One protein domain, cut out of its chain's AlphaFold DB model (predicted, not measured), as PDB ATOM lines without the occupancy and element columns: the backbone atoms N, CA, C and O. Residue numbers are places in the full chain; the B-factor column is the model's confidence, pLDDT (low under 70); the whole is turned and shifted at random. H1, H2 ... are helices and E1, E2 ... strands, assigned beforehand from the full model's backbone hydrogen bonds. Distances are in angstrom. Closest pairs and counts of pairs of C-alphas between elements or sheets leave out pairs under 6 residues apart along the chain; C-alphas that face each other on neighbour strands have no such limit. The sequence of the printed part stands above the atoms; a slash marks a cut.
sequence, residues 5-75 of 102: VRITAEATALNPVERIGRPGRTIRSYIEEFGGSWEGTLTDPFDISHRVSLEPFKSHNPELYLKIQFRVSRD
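This is residues 5 to 75 of the 102 residues of an uncharacterized protein of Nocardia farcinica (UniProt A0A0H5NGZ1). Two antiparallel ribbons of two strands each, the long pair E1 and E4 and the shorter hairpin of E2 and E3, stand with a space between them, and the short helix H1 sits at one end, where it bridges from the long pair to E2. The arrangement is loosely joined: H1 has few close C-alphas on either ribbon, and a long loop, residues 13 to 26, joins E1 to H1. The printed part has 71 residues, with one named helix and four named strands in the order E1, H1, E2, E3, E4; the class is mixed, helices and strands, with 33 residues, under half, in named elements. The whole is compact, with a radius of gyration of the C-alphas of 12.5 A and spans of 38 by 28 by 19 A.

E1 is residues 5 to 12, 22.2 A from first to last C-alpha, and begins at C-alpha 5 at (39.088, -29.737, 41.121). H1 is residues 27 to 33, 10.2 A long, beginning at C-alpha 27 at (55.465, -43.836, 45.366). E2 is residues 39 to 43, 13.6 A long, and E3 is residues 49 to 53, 13.3 A long. E4 is residues 65 to 72, 22.5 A long, and ends at C-alpha 72 at (36.545, -29.693, 44.809).

E1 and E4 are antiparallel neighbours, with 159 degrees between their directions. The C-alphas of Ala 9 and Ile 68 face each other at 4.3 A; N 8 and O 69, 2.9 A, and N 67 and O 10, 2.8 A, are within hydrogen-bond range. The closest C-alphas of H1 and E4 are those of Ile 27 and Leu 66, 5.5 A apart. Those of E1 and H1 are Ala 11 and Ile 27, at 7.7 A. In H1 each O i to N i+4 pair is within hydrogen-bond range. The closest C-alphas of H1 and E2 are those of Ile 31 and Glu 39, 7.9 A apart. E2 and E3 form an antiparallel hairpin, with 148 degrees between their directions; N 50 and O 42 are within hydrogen-bond range at 2.8 A. E1 is apart from E2 and E3, E4 is apart from E2 and E3, and H1 is apart from E3.

The C-alphas of Gly 36 and Asp 75, the two farthest apart, are 38.2 A from each other. The printed part has no cut. The links E1 to H1, 14 residues, and E3 to E4, 11 residues, are long; those from H1 to E2 and from E2 to E3 are tight. The mean pLDDT of the printed part is 92.1, and residue 75 alone is under 70.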
ATOM      1  N   VAL A   5      38.502 -28.639  40.349       90.50
ATOM      2  CA  VAL A   5      39.088 -29.737  41.121       90.50
ATOM      3  C   VAL A   5      40.606 -29.639  41.103       90.50
ATOM      4  O   VAL A   5      41.227 -29.465  40.053       90.50
ATOM      5  N   ARG A   6      41.200 -29.769  42.288       92.69
ATOM      6  CA  ARG A   6      42.642 -29.824  42.523       92.69
ATOM      7  C   ARG A   6      43.014 -31.236  42.952       92.69
ATOM      8  O   ARG A   6      42.534 -31.730  43.974       92.69
ATOM      9  N   ILE A   7      43.890 -31.869  42.178       93.81
ATOM     10  CA  ILE A   7      44.533 -33.133  42.535       93.81
ATOM     11  C   ILE A   7      45.804 -32.780  43.304       93.81
ATOM     12  O   ILE A   7      46.719 -32.188  42.725       93.81
ATOM     13  N   THR A   8      45.878 -33.130  44.586       94.50
ATOM     14  CA  THR A   8      47.105 -33.005  45.387       94.50
ATOM     15  C   THR A   8      47.653 -34.372  45.772       94.50
ATOM     16  O   THR A   8      46.917 -35.359  45.818       94.50
ATOM     17  N   ALA A   9      48.954 -34.443  46.039       94.75
ATOM     18  CA  ALA A   9      49.600 -35.631  46.573       94.75
ATOM     19  C   ALA A   9      50.585 -35.276  47.691       94.75
ATOM     20  O   ALA A   9      51.281 -34.269  47.622       94.75
ATOM     21  N   GLU A  10      50.659 -36.124  48.709       94.75
ATOM     22  CA  GLU A  10      51.522 -35.954  49.880       94.75
ATOM     23  C   GLU A  10      52.261 -37.270  50.154       94.75
ATOM     24  O   GLU A  10      51.642 -38.338  50.187       94.75
ATOM     25  N   ALA A  11      53.581 -37.210  50.336       94.69
ATOM     26  CA  ALA A  11      54.393 -38.374  50.683       94.69
ATOM     27  C   ALA A  11      54.431 -38.551  52.208       94.69
ATOM     28  O   ALA A  11      54.818 -37.640  52.933       94.69
ATOM     29  N   THR A  12      54.048 -39.726  52.706       93.62
ATOM     30  CA  THR A  12      53.911 -39.983  54.146       93.62
ATOM     31  C   THR A  12      54.370 -41.388  54.534       93.62
ATOM     32  O   THR A  12      54.272 -42.342  53.764       93.62
ATOM     33  N   ALA A  13      54.894 -41.529  55.753       92.69
ATOM     34  CA  ALA A  13      55.291 -42.821  56.312       92.69
ATOM     35  C   ALA A  13      54.095 -43.653  56.817       92.69
ATOM     36  O   ALA A  13      54.238 -44.850  57.048       92.69
ATOM     37  N   LEU A  14      52.921 -43.034  56.995       90.31
ATOM     38  CA  LEU A  14      51.709 -43.691  57.488       90.31
ATOM     39  C   LEU A  14      50.780 -44.037  56.323       90.31
ATOM     40  O   LEU A  14      50.527 -43.194  55.466       90.31
ATOM     41  N   ASN A  15      50.222 -45.249  56.307       88.75
ATOM     42  CA  ASN A  15      49.249 -45.644  55.289       88.75
ATOM     43  C   ASN A  15      47.954 -44.809  55.449       88.75
ATOM     44  O   ASN A  15      47.217 -45.007  56.420       88.75
ATOM     45  N   PRO A  16      47.606 -43.919  54.495       82.81
ATOM     46  CA  PRO A  16      46.485 -42.986  54.648       82.81
ATOM     47  C   PRO A  16      45.104 -43.668  54.660       82.81
ATOM     48  O   PRO A  16      44.113 -43.048  55.052       82.81
ATOM     49  N   VAL A  17      45.024 -44.933  54.233       86.31
ATOM     50  CA  VAL A  17      43.784 -45.716  54.106       86.31
ATOM     51  C   VAL A  17      43.755 -46.972  54.991       86.31
ATOM     52  O   VAL A  17      42.801 -47.748  54.930       86.31
ATOM     53  N   GLU A  18      44.731 -47.141  55.889       86.19
ATOM     54  CA  GLU A  18      44.768 -48.249  56.858       86.19
ATOM     55  C   GLU A  18      43.509 -48.292  57.734       86.19
ATOM     56  O   GLU A  18      42.890 -49.343  57.896       86.19
ATOM     57  N   ARG A  19      43.052 -47.122  58.201       78.94
ATOM     58  CA  ARG A  19      41.844 -46.966  59.033       78.94
ATOM     59  C   ARG A  19      40.541 -47.454  58.378       78.94
ATOM     60  O   ARG A  19      39.543 -47.597  59.074       78.94
ATOM     61  N   ILE A  20      40.531 -47.654  57.056       83.62
ATOM     62  CA  ILE A  20      39.396 -48.204  56.292       83.62
ATOM     63  C   ILE A  20      39.698 -49.600  55.717       83.62
ATOM     64  O   ILE A  20      39.010 -50.056  54.804       83.62
ATOM     65  N   GLY A  21      40.734 -50.277  56.226       79.94
ATOM     66  CA  GLY A  21      41.081 -51.653  55.863       79.94
ATOM     67  C   GLY A  21      41.596 -51.832  54.434       79.94
ATOM     68  O   GLY A  21      41.533 -52.941  53.908       79.94
ATOM     69  N   ARG A  22      42.078 -50.764  53.778       79.81
ATOM     70  CA  ARG A  22      42.612 -50.832  52.408       79.81
ATOM     71  C   ARG A  22      44.147 -50.770  52.393       79.81
ATOM     72  O   ARG A  22      44.741 -50.072  53.221       79.81
ATOM     73  N   PRO A  23      44.809 -51.461  51.445       82.69
ATOM     74  CA  PRO A  23      46.238 -51.290  51.230       82.69
ATOM     75  C   PRO A  23      46.509 -49.881  50.689       82.69
ATOM     76  O   PRO A  23      45.924 -49.465  49.687       82.69
ATOM     77  N   GLY A  24      47.394 -49.144  51.358       87.69
ATOM     78  CA  GLY A  24      47.915 -47.881  50.843       87.69
ATOM     79  C   GLY A  24      48.823 -48.112  49.639       87.69
ATOM     80  O   GLY A  24      49.452 -49.163  49.513       87.69
ATOM     81  N   ARG A  25      48.914 -47.112  48.762       94.25
ATOM     82  CA  ARG A  25      49.820 -47.129  47.609       94.25
ATOM     83  C   ARG A  25      51.078 -46.326  47.914       94.25
ATOM     84  O   ARG A  25      50.988 -45.261  48.520       94.25
ATOM     85  N   THR A  26      52.233 -46.846  47.517       96.75
ATOM     86  CA  THR A  26      53.531 -46.185  47.687       96.75
ATOM     87  C   THR A  26      53.912 -45.422  46.429       96.75
ATOM     88  O   THR A  26      53.357 -45.667  45.357       96.75
ATOM     89  N   ILE A  27      54.880 -44.512  46.535       96.75
ATOM     90  CA  ILE A  27      55.465 -43.836  45.366       96.75
ATOM     91  C   ILE A  27      55.926 -44.881  44.333       96.75
ATOM     92  O   ILE A  27      55.599 -44.758  43.153       96.75
ATOM     93  N   ARG A  28      56.582 -45.965  44.781       97.44
ATOM     94  CA  ARG A  28      56.946 -47.112  43.934       97.44
ATOM     95  C   ARG A  28      55.746 -47.701  43.191       97.44
ATOM     96  O   ARG A  28      55.818 -47.841  41.974       97.44
ATOM     97  N   SER A  29      54.650 -48.023  43.884       96.75
ATOM     98  CA  SER A  29      53.520 -48.709  43.241       96.75
ATOM     99  C   SER A  29      52.702 -47.814  42.304       96.75
ATOM    100  O   SER A  29      51.931 -48.327  41.494       96.75
ATOM    101  N   TYR A  30      52.864 -46.489  42.362       96.44
ATOM    102  CA  TYR A  30      52.395 -45.586  41.302       96.44
ATOM    103  C   TYR A  30      53.329 -45.589  40.086       96.44
ATOM    104  O   TYR A  30      52.850 -45.752  38.969       96.44
ATOM    105  N   ILE A  31      54.648 -45.499  40.283       96.69
ATOM    106  CA  ILE A  31      55.635 -45.565  39.186       96.69
ATOM    107  C   ILE A  31      55.520 -46.888  38.411       96.69
ATOM    108  O   ILE A  31      55.603 -46.899  37.185       96.69
ATOM    109  N   GLU A  32      55.301 -48.006  39.107       97.12
ATOM    110  CA  GLU A  32      55.119 -49.328  38.494       97.12
ATOM    111  C   GLU A  32      53.836 -49.415  37.649       97.12
ATOM    112  O   GLU A  32      53.892 -49.884  36.513       97.12
ATOM    113  N   GLU A  33      52.702 -48.897  38.138       95.25
ATOM    114  CA  GLU A  33      51.458 -48.788  37.353       95.25
ATOM    115  C   GLU A  33      51.626 -47.859  36.138       95.25
ATOM    116  O   GLU A  33      51.071 -48.116  35.072       95.25
ATOM    117  N   PHE A  34      52.455 -46.821  36.265       96.06
ATOM    118  CA  PHE A  34      52.819 -45.906  35.181       96.06
ATOM    119  C   PHE A  34      53.875 -46.493  34.220       96.06
ATOM    120  O   PHE A  34      54.416 -45.780  33.376       96.06
ATOM    121  N   GLY A  35      54.197 -47.789  34.322       95.50
ATOM    122  CA  GLY A  35      55.129 -48.471  33.418       95.50
ATOM    123  C   GLY A  35      56.603 -48.127  33.653       95.50
ATOM    124  O   GLY A  35      57.400 -48.172  32.719       95.50
ATOM    125  N   GLY A  36      56.972 -47.757  34.882       93.94
ATOM    126  CA  GLY A  36      58.316 -47.289  35.245       93.94
ATOM    127  C   GLY A  36      58.532 -45.784  35.044       93.94
ATOM    128  O   GLY A  36      59.662 -45.307  35.155       93.94
ATOM    129  N   SER A  37      57.469 -45.037  34.738       95.94
ATOM    130  CA  SER A  37      57.495 -43.598  34.468       95.94
ATOM    131  C   SER A  37      57.103 -42.769  35.696       95.94
ATOM    132  O   SER A  37      56.291 -43.186  36.518       95.94
ATOM    133  N   TRP A  38      57.643 -41.551  35.794       96.50
ATOM    134  CA  TRP A  38      57.154 -40.541  36.741       96.50
ATOM    135  C   TRP A  38      55.885 -39.840  36.244       96.50
ATOM    136  O   TRP A  38      55.152 -39.266  37.042       96.50
ATOM    137  N   GLU A  39      55.601 -39.900  34.944       97.19
ATOM    138  CA  GLU A  39      54.340 -39.449  34.362       97.19
ATOM    139  C   GLU A  39      53.412 -40.629  34.081       97.19
ATOM    140  O   GLU A  39      53.838 -41.623  33.491       97.19
ATOM    141  N   GLY A  40      52.132 -40.481  34.405       95.88
ATOM    142  CA  GLY A  40      51.113 -41.483  34.109       95.88
ATOM    143  C   GLY A  40      49.705 -40.935  34.272       95.88
ATOM    144  O   GLY A  40      49.514 -39.718  34.320       95.88
ATOM    145  N   THR A  41      48.720 -41.828  34.331       96.44
ATOM    146  CA  THR A  41      47.297 -41.471  34.365       96.44
ATOM    147  C   THR A  41      46.665 -41.910  35.677       96.44
ATOM    148  O   THR A  41      46.798 -43.063  36.072       96.44
ATOM    149  N   LEU A  42      45.928 -41.004  36.315       93.88
ATOM    150  CA  LEU A  42      45.043 -41.299  37.440       93.88
ATOM    151  C   LEU A  42      43.593 -41.084  37.017       93.88
ATOM    152  O   LEU A  42      43.289 -40.064  36.399       93.88
ATOM    153  N   THR A  43      42.705 -42.000  37.387       92.50
ATOM    154  CA  THR A  43      41.257 -41.771  37.311       92.50
ATOM    155  C   THR A  43      40.793 -41.103  38.603       92.50
ATOM    156  O   THR A  43      41.193 -41.525  39.693       92.50
ATOM    157  N   ASP A  44      40.004 -40.039  38.489       90.12
ATOM    158  CA  ASP A  44      39.409 -39.338  39.626       90.12
ATOM    159  C   ASP A  44      38.112 -40.032  40.120       90.12
ATOM    160  O   ASP A  44      37.649 -40.998  39.510       90.12
ATOM    161  N   PRO A  45      37.499 -39.583  41.234       88.69
ATOM    162  CA  PRO A  45      36.226 -40.126  41.719       88.69
ATOM    163  C   PRO A  45      35.008 -39.864  40.815       88.69
ATOM    164  O   PRO A  45      33.914 -40.301  41.162       88.69
ATOM    165  N   PHE A  46      35.180 -39.145  39.703       87.88
ATOM    166  CA  PHE A  46      34.156 -38.803  38.714       87.88
ATOM    167  C   PHE A  46      34.366 -39.563  37.384       87.88
ATOM    168  O   PHE A  46      33.803 -39.184  36.357       87.88
ATOM    169  N   ASP A  47      35.192 -40.617  37.402       89.62
ATOM    170  CA  ASP A  47      35.617 -41.438  36.258       89.62
ATOM    171  C   ASP A  47      36.381 -40.677  35.146       89.62
ATOM    172  O   ASP A  47      36.554 -41.173  34.027       89.62
ATOM    173  N   ILE A  48      36.927 -39.493  35.444       90.50
ATOM    174  CA  ILE A  48      37.735 -38.700  34.510       90.50
ATOM    175  C   ILE A  48      39.209 -39.105  34.636       90.50
ATOM    176  O   ILE A  48      39.772 -39.211  35.723       90.50
ATOM    177  N   SER A  49      39.868 -39.337  33.498       94.12
ATOM    178  CA  SER A  49      41.291 -39.699  33.437       94.12
ATOM    179  C   SER A  49      42.205 -38.476  33.306       94.12
ATOM    180  O   SER A  49      42.100 -37.686  32.365       94.12
ATOM    181  N   HIS A  50      43.178 -38.353  34.209       93.88
ATOM    182  CA  HIS A  50      44.125 -37.243  34.289       93.88
ATOM    183  C   HIS A  50      45.563 -37.722  34.127       93.88
ATOM    184  O   HIS A  50      46.085 -38.420  34.993       93.88
ATOM    185  N   ARG A  51      46.249 -37.259  33.072       96.12
ATOM    186  CA  ARG A  51      47.716 -37.303  33.038       96.12
ATOM    187  C   ARG A  51      48.275 -36.384  34.129       96.12
ATOM    188  O   ARG A  51      47.873 -35.221  34.201       96.12
ATOM    189  N   VAL A  52      49.180 -36.913  34.945       96.44
ATOM    190  CA  VAL A  52      49.859 -36.246  36.068       96.44
ATOM    191  C   VAL A  52      51.356 -36.566  36.037       96.44
ATOM    192  O   VAL A  52      51.764 -37.558  35.431       96.44
ATOM    193  N   SER A  53      52.169 -35.752  36.714       96.62
ATOM    194  CA  SER A  53      53.591 -36.027  36.944       96.62
ATOM    195  C   SER A  53      53.884 -36.136  38.436       96.62
ATOM    196  O   SER A  53      53.502 -35.270  39.220       96.62
ATOM    197  N   LEU A  54      54.586 -37.200  38.815       96.81
ATOM    198  CA  LEU A  54      55.102 -37.452  40.155       96.81
ATOM    199  C   LEU A  54      56.586 -37.078  40.288       96.81
ATOM    200  O   LEU A  54      57.175 -37.339  41.334       96.81
ATOM    201  N   GLU A  55      57.205 -36.451  39.276       96.62
ATOM    202  CA  GLU A  55      58.610 -36.011  39.349       96.62
ATOM    203  C   GLU A  55      58.980 -35.192  40.603       96.62
ATOM    204  O   GLU A  55      60.101 -35.372  41.088       96.62
ATOM    205  N   PRO A  56      58.099 -34.367  41.208       96.25
ATOM    206  CA  PRO A  56      58.406 -33.706  42.480       96.25
ATOM    207  C   PRO A  56      58.744 -34.667  43.639       96.25
ATOM    208  O   PRO A  56      59.441 -34.283  44.577       96.25
ATOM    209  N   PHE A  57      58.327 -35.937  43.563       95.94
ATOM    210  CA  PHE A  57      58.633 -36.974  44.555       95.94
ATOM    211  C   PHE A  57      59.931 -37.750  44.274       95.94
ATOM    212  O   PHE A  57      60.293 -38.635  45.043       95.94
ATOM    213  N   LYS A  58      60.682 -37.416  43.218       95.50
ATOM    214  CA  LYS A  58      61.882 -38.154  42.769       95.50
ATOM    215  C   LYS A  58      63.035 -38.205  43.776       95.50
ATOM    216  O   LYS A  58      63.878 -39.093  43.691       95.50
ATOM    217  N   SER A  59      63.069 -37.274  44.727       95.25
ATOM    218  CA  SER A  59      64.015 -37.232  45.853       95.25
ATOM    219  C   SER A  59      63.530 -37.953  47.119       95.25
ATOM    220  O   SER A  59      64.294 -38.077  48.075       95.25
ATOM    221  N   HIS A  60      62.273 -38.407  47.158       95.31
ATOM    222  CA  HIS A  60      61.687 -39.066  48.322       95.31
ATOM    223  C   HIS A  60      62.035 -40.561  48.351       95.31
ATOM    224  O   HIS A  60      62.357 -41.171  47.331       95.31
ATOM    225  N   ASN A  61      61.931 -41.180  49.530       96.38
ATOM    226  CA  ASN A  61      62.025 -42.633  49.648       96.38
ATOM    227  C   ASN A  61      60.825 -43.282  48.912       96.38
ATOM    228  O   ASN A  61      59.685 -43.000  49.288       96.38
ATOM    229  N   PRO A  62      61.047 -44.154  47.906       96.00
ATOM    230  CA  PRO A  62      59.974 -44.736  47.098       96.00
ATOM    231  C   PRO A  62      59.023 -45.660  47.881       96.00
ATOM    232  O   PRO A  62      57.926 -45.939  47.396       96.00
ATOM    233  N   GLU A  63      59.405 -46.101  49.086       97.12
ATOM    234  CA  GLU A  63      58.550 -46.896  49.982       97.12
ATOM    235  C   GLU A  63      57.561 -46.053  50.806       97.12
ATOM    236  O   GLU A  63      56.720 -46.615  51.506       97.12
ATOM    237  N   LEU A  64      57.632 -44.717  50.749       96.62
ATOM    238  CA  LEU A  64      56.622 -43.862  51.379       96.62
ATOM    239  C   LEU A  64      55.275 -44.013  50.668       96.62
ATOM    240  O   LEU A  64      55.206 -44.119  49.438       96.62
ATOM    241  N   TYR A  65      54.198 -43.972  51.448       96.62
ATOM    242  CA  TYR A  65      52.840 -43.915  50.929       96.62
ATOM    243  C   TYR A  65      52.595 -42.574  50.246       96.62
ATOM    244  O   TYR A  65      52.974 -41.524  50.764       96.62
ATOM    245  N   LEU A  66      51.928 -42.608  49.094       95.19
ATOM    246  CA  LEU A  66      51.509 -41.414  48.376       95.19
ATOM    247  C   LEU A  66      50.007 -41.211  48.592       95.19
ATOM    248  O   LEU A  66      49.168 -41.916  48.031       95.19
ATOM    249  N   LYS A  67      49.668 -40.251  49.450       93.38
ATOM    250  CA  LYS A  67      48.296 -39.853  49.762       93.38
ATOM    251  C   LYS A  67      47.816 -38.890  48.679       93.38
ATOM    252  O   LYS A  67      48.133 -37.706  48.730       93.38
ATOM    253  N   ILE A  68      47.053 -39.394  47.713       92.50
ATOM    254  CA  ILE A  68      46.421 -38.572  46.673       92.50
ATOM    255  C   ILE A  68      45.049 -38.093  47.160       92.50
ATOM    256  O   ILE A  68      44.277 -38.871  47.724       92.50
ATOM    257  N   GLN A  69      44.746 -36.811  46.956       91.19
ATOM    258  CA  GLN A  69      43.464 -36.198  47.291       91.19
ATOM    259  C   GLN A  69      42.889 -35.452  46.089       91.19
ATOM    260  O   GLN A  69      43.608 -34.761  45.372       91.19
ATOM    261  N   PHE A  70      41.572 -35.543  45.926       90.75
ATOM    262  CA  PHE A  70      40.801 -34.763  44.966       90.75
ATOM    263  C   PHE A  70      39.969 -33.772  45.775       90.75
ATOM    264  O   PHE A  70      39.083 -34.178  46.527       90.75
ATOM    265  N   ARG A  71      40.309 -32.484  45.700       88.75
ATOM    266  CA  ARG A  71      39.584 -31.411  46.393       88.75
ATOM    267  C   ARG A  71      38.748 -30.663  45.372       88.75
ATOM    268  O   ARG A  71      39.294 -30.249  44.356       88.75
ATOM    269  N   VAL A  72      37.461 -30.486  45.642       87.69
ATOM    270  CA  VAL A  72      36.545 -29.693  44.809       87.69
ATOM    271  C   VAL A  72      36.420 -28.301  45.429       87.69
ATOM    272  O   VAL A  72      36.303 -28.193  46.651       87.69
ATOM    273  N   SER A  73      36.464 -27.241  44.623       85.12
ATOM    274  CA  SER A  73      36.171 -25.886  45.086       85.12
ATOM    275  C   SER A  73      34.679 -25.750  45.388       85.12
ATOM    276  O   SER A  73      33.830 -26.299  44.676       85.12
ATOM    277  N   ARG A  74      34.344 -24.974  46.420       76.62
ATOM    278  CA  ARG A  74      32.964 -24.523  46.619       76.62
ATOM    279  C   ARG A  74      32.567 -23.559  45.501       76.62
ATOM    280  O   ARG A  74      33.430 -23.032  44.792       76.62
ATOM    281  N   ASP A  75      31.264 -23.375  45.327       66.56
ATOM    282  CA  ASP A  75      30.725 -22.456  44.327       66.56
ATOM    283  C   ASP A  75      31.255 -21.038  44.588       66.56
ATOM    284  O   ASP A  75      31.125 -20.512  45.689       66.56
TER     285      ASP A  75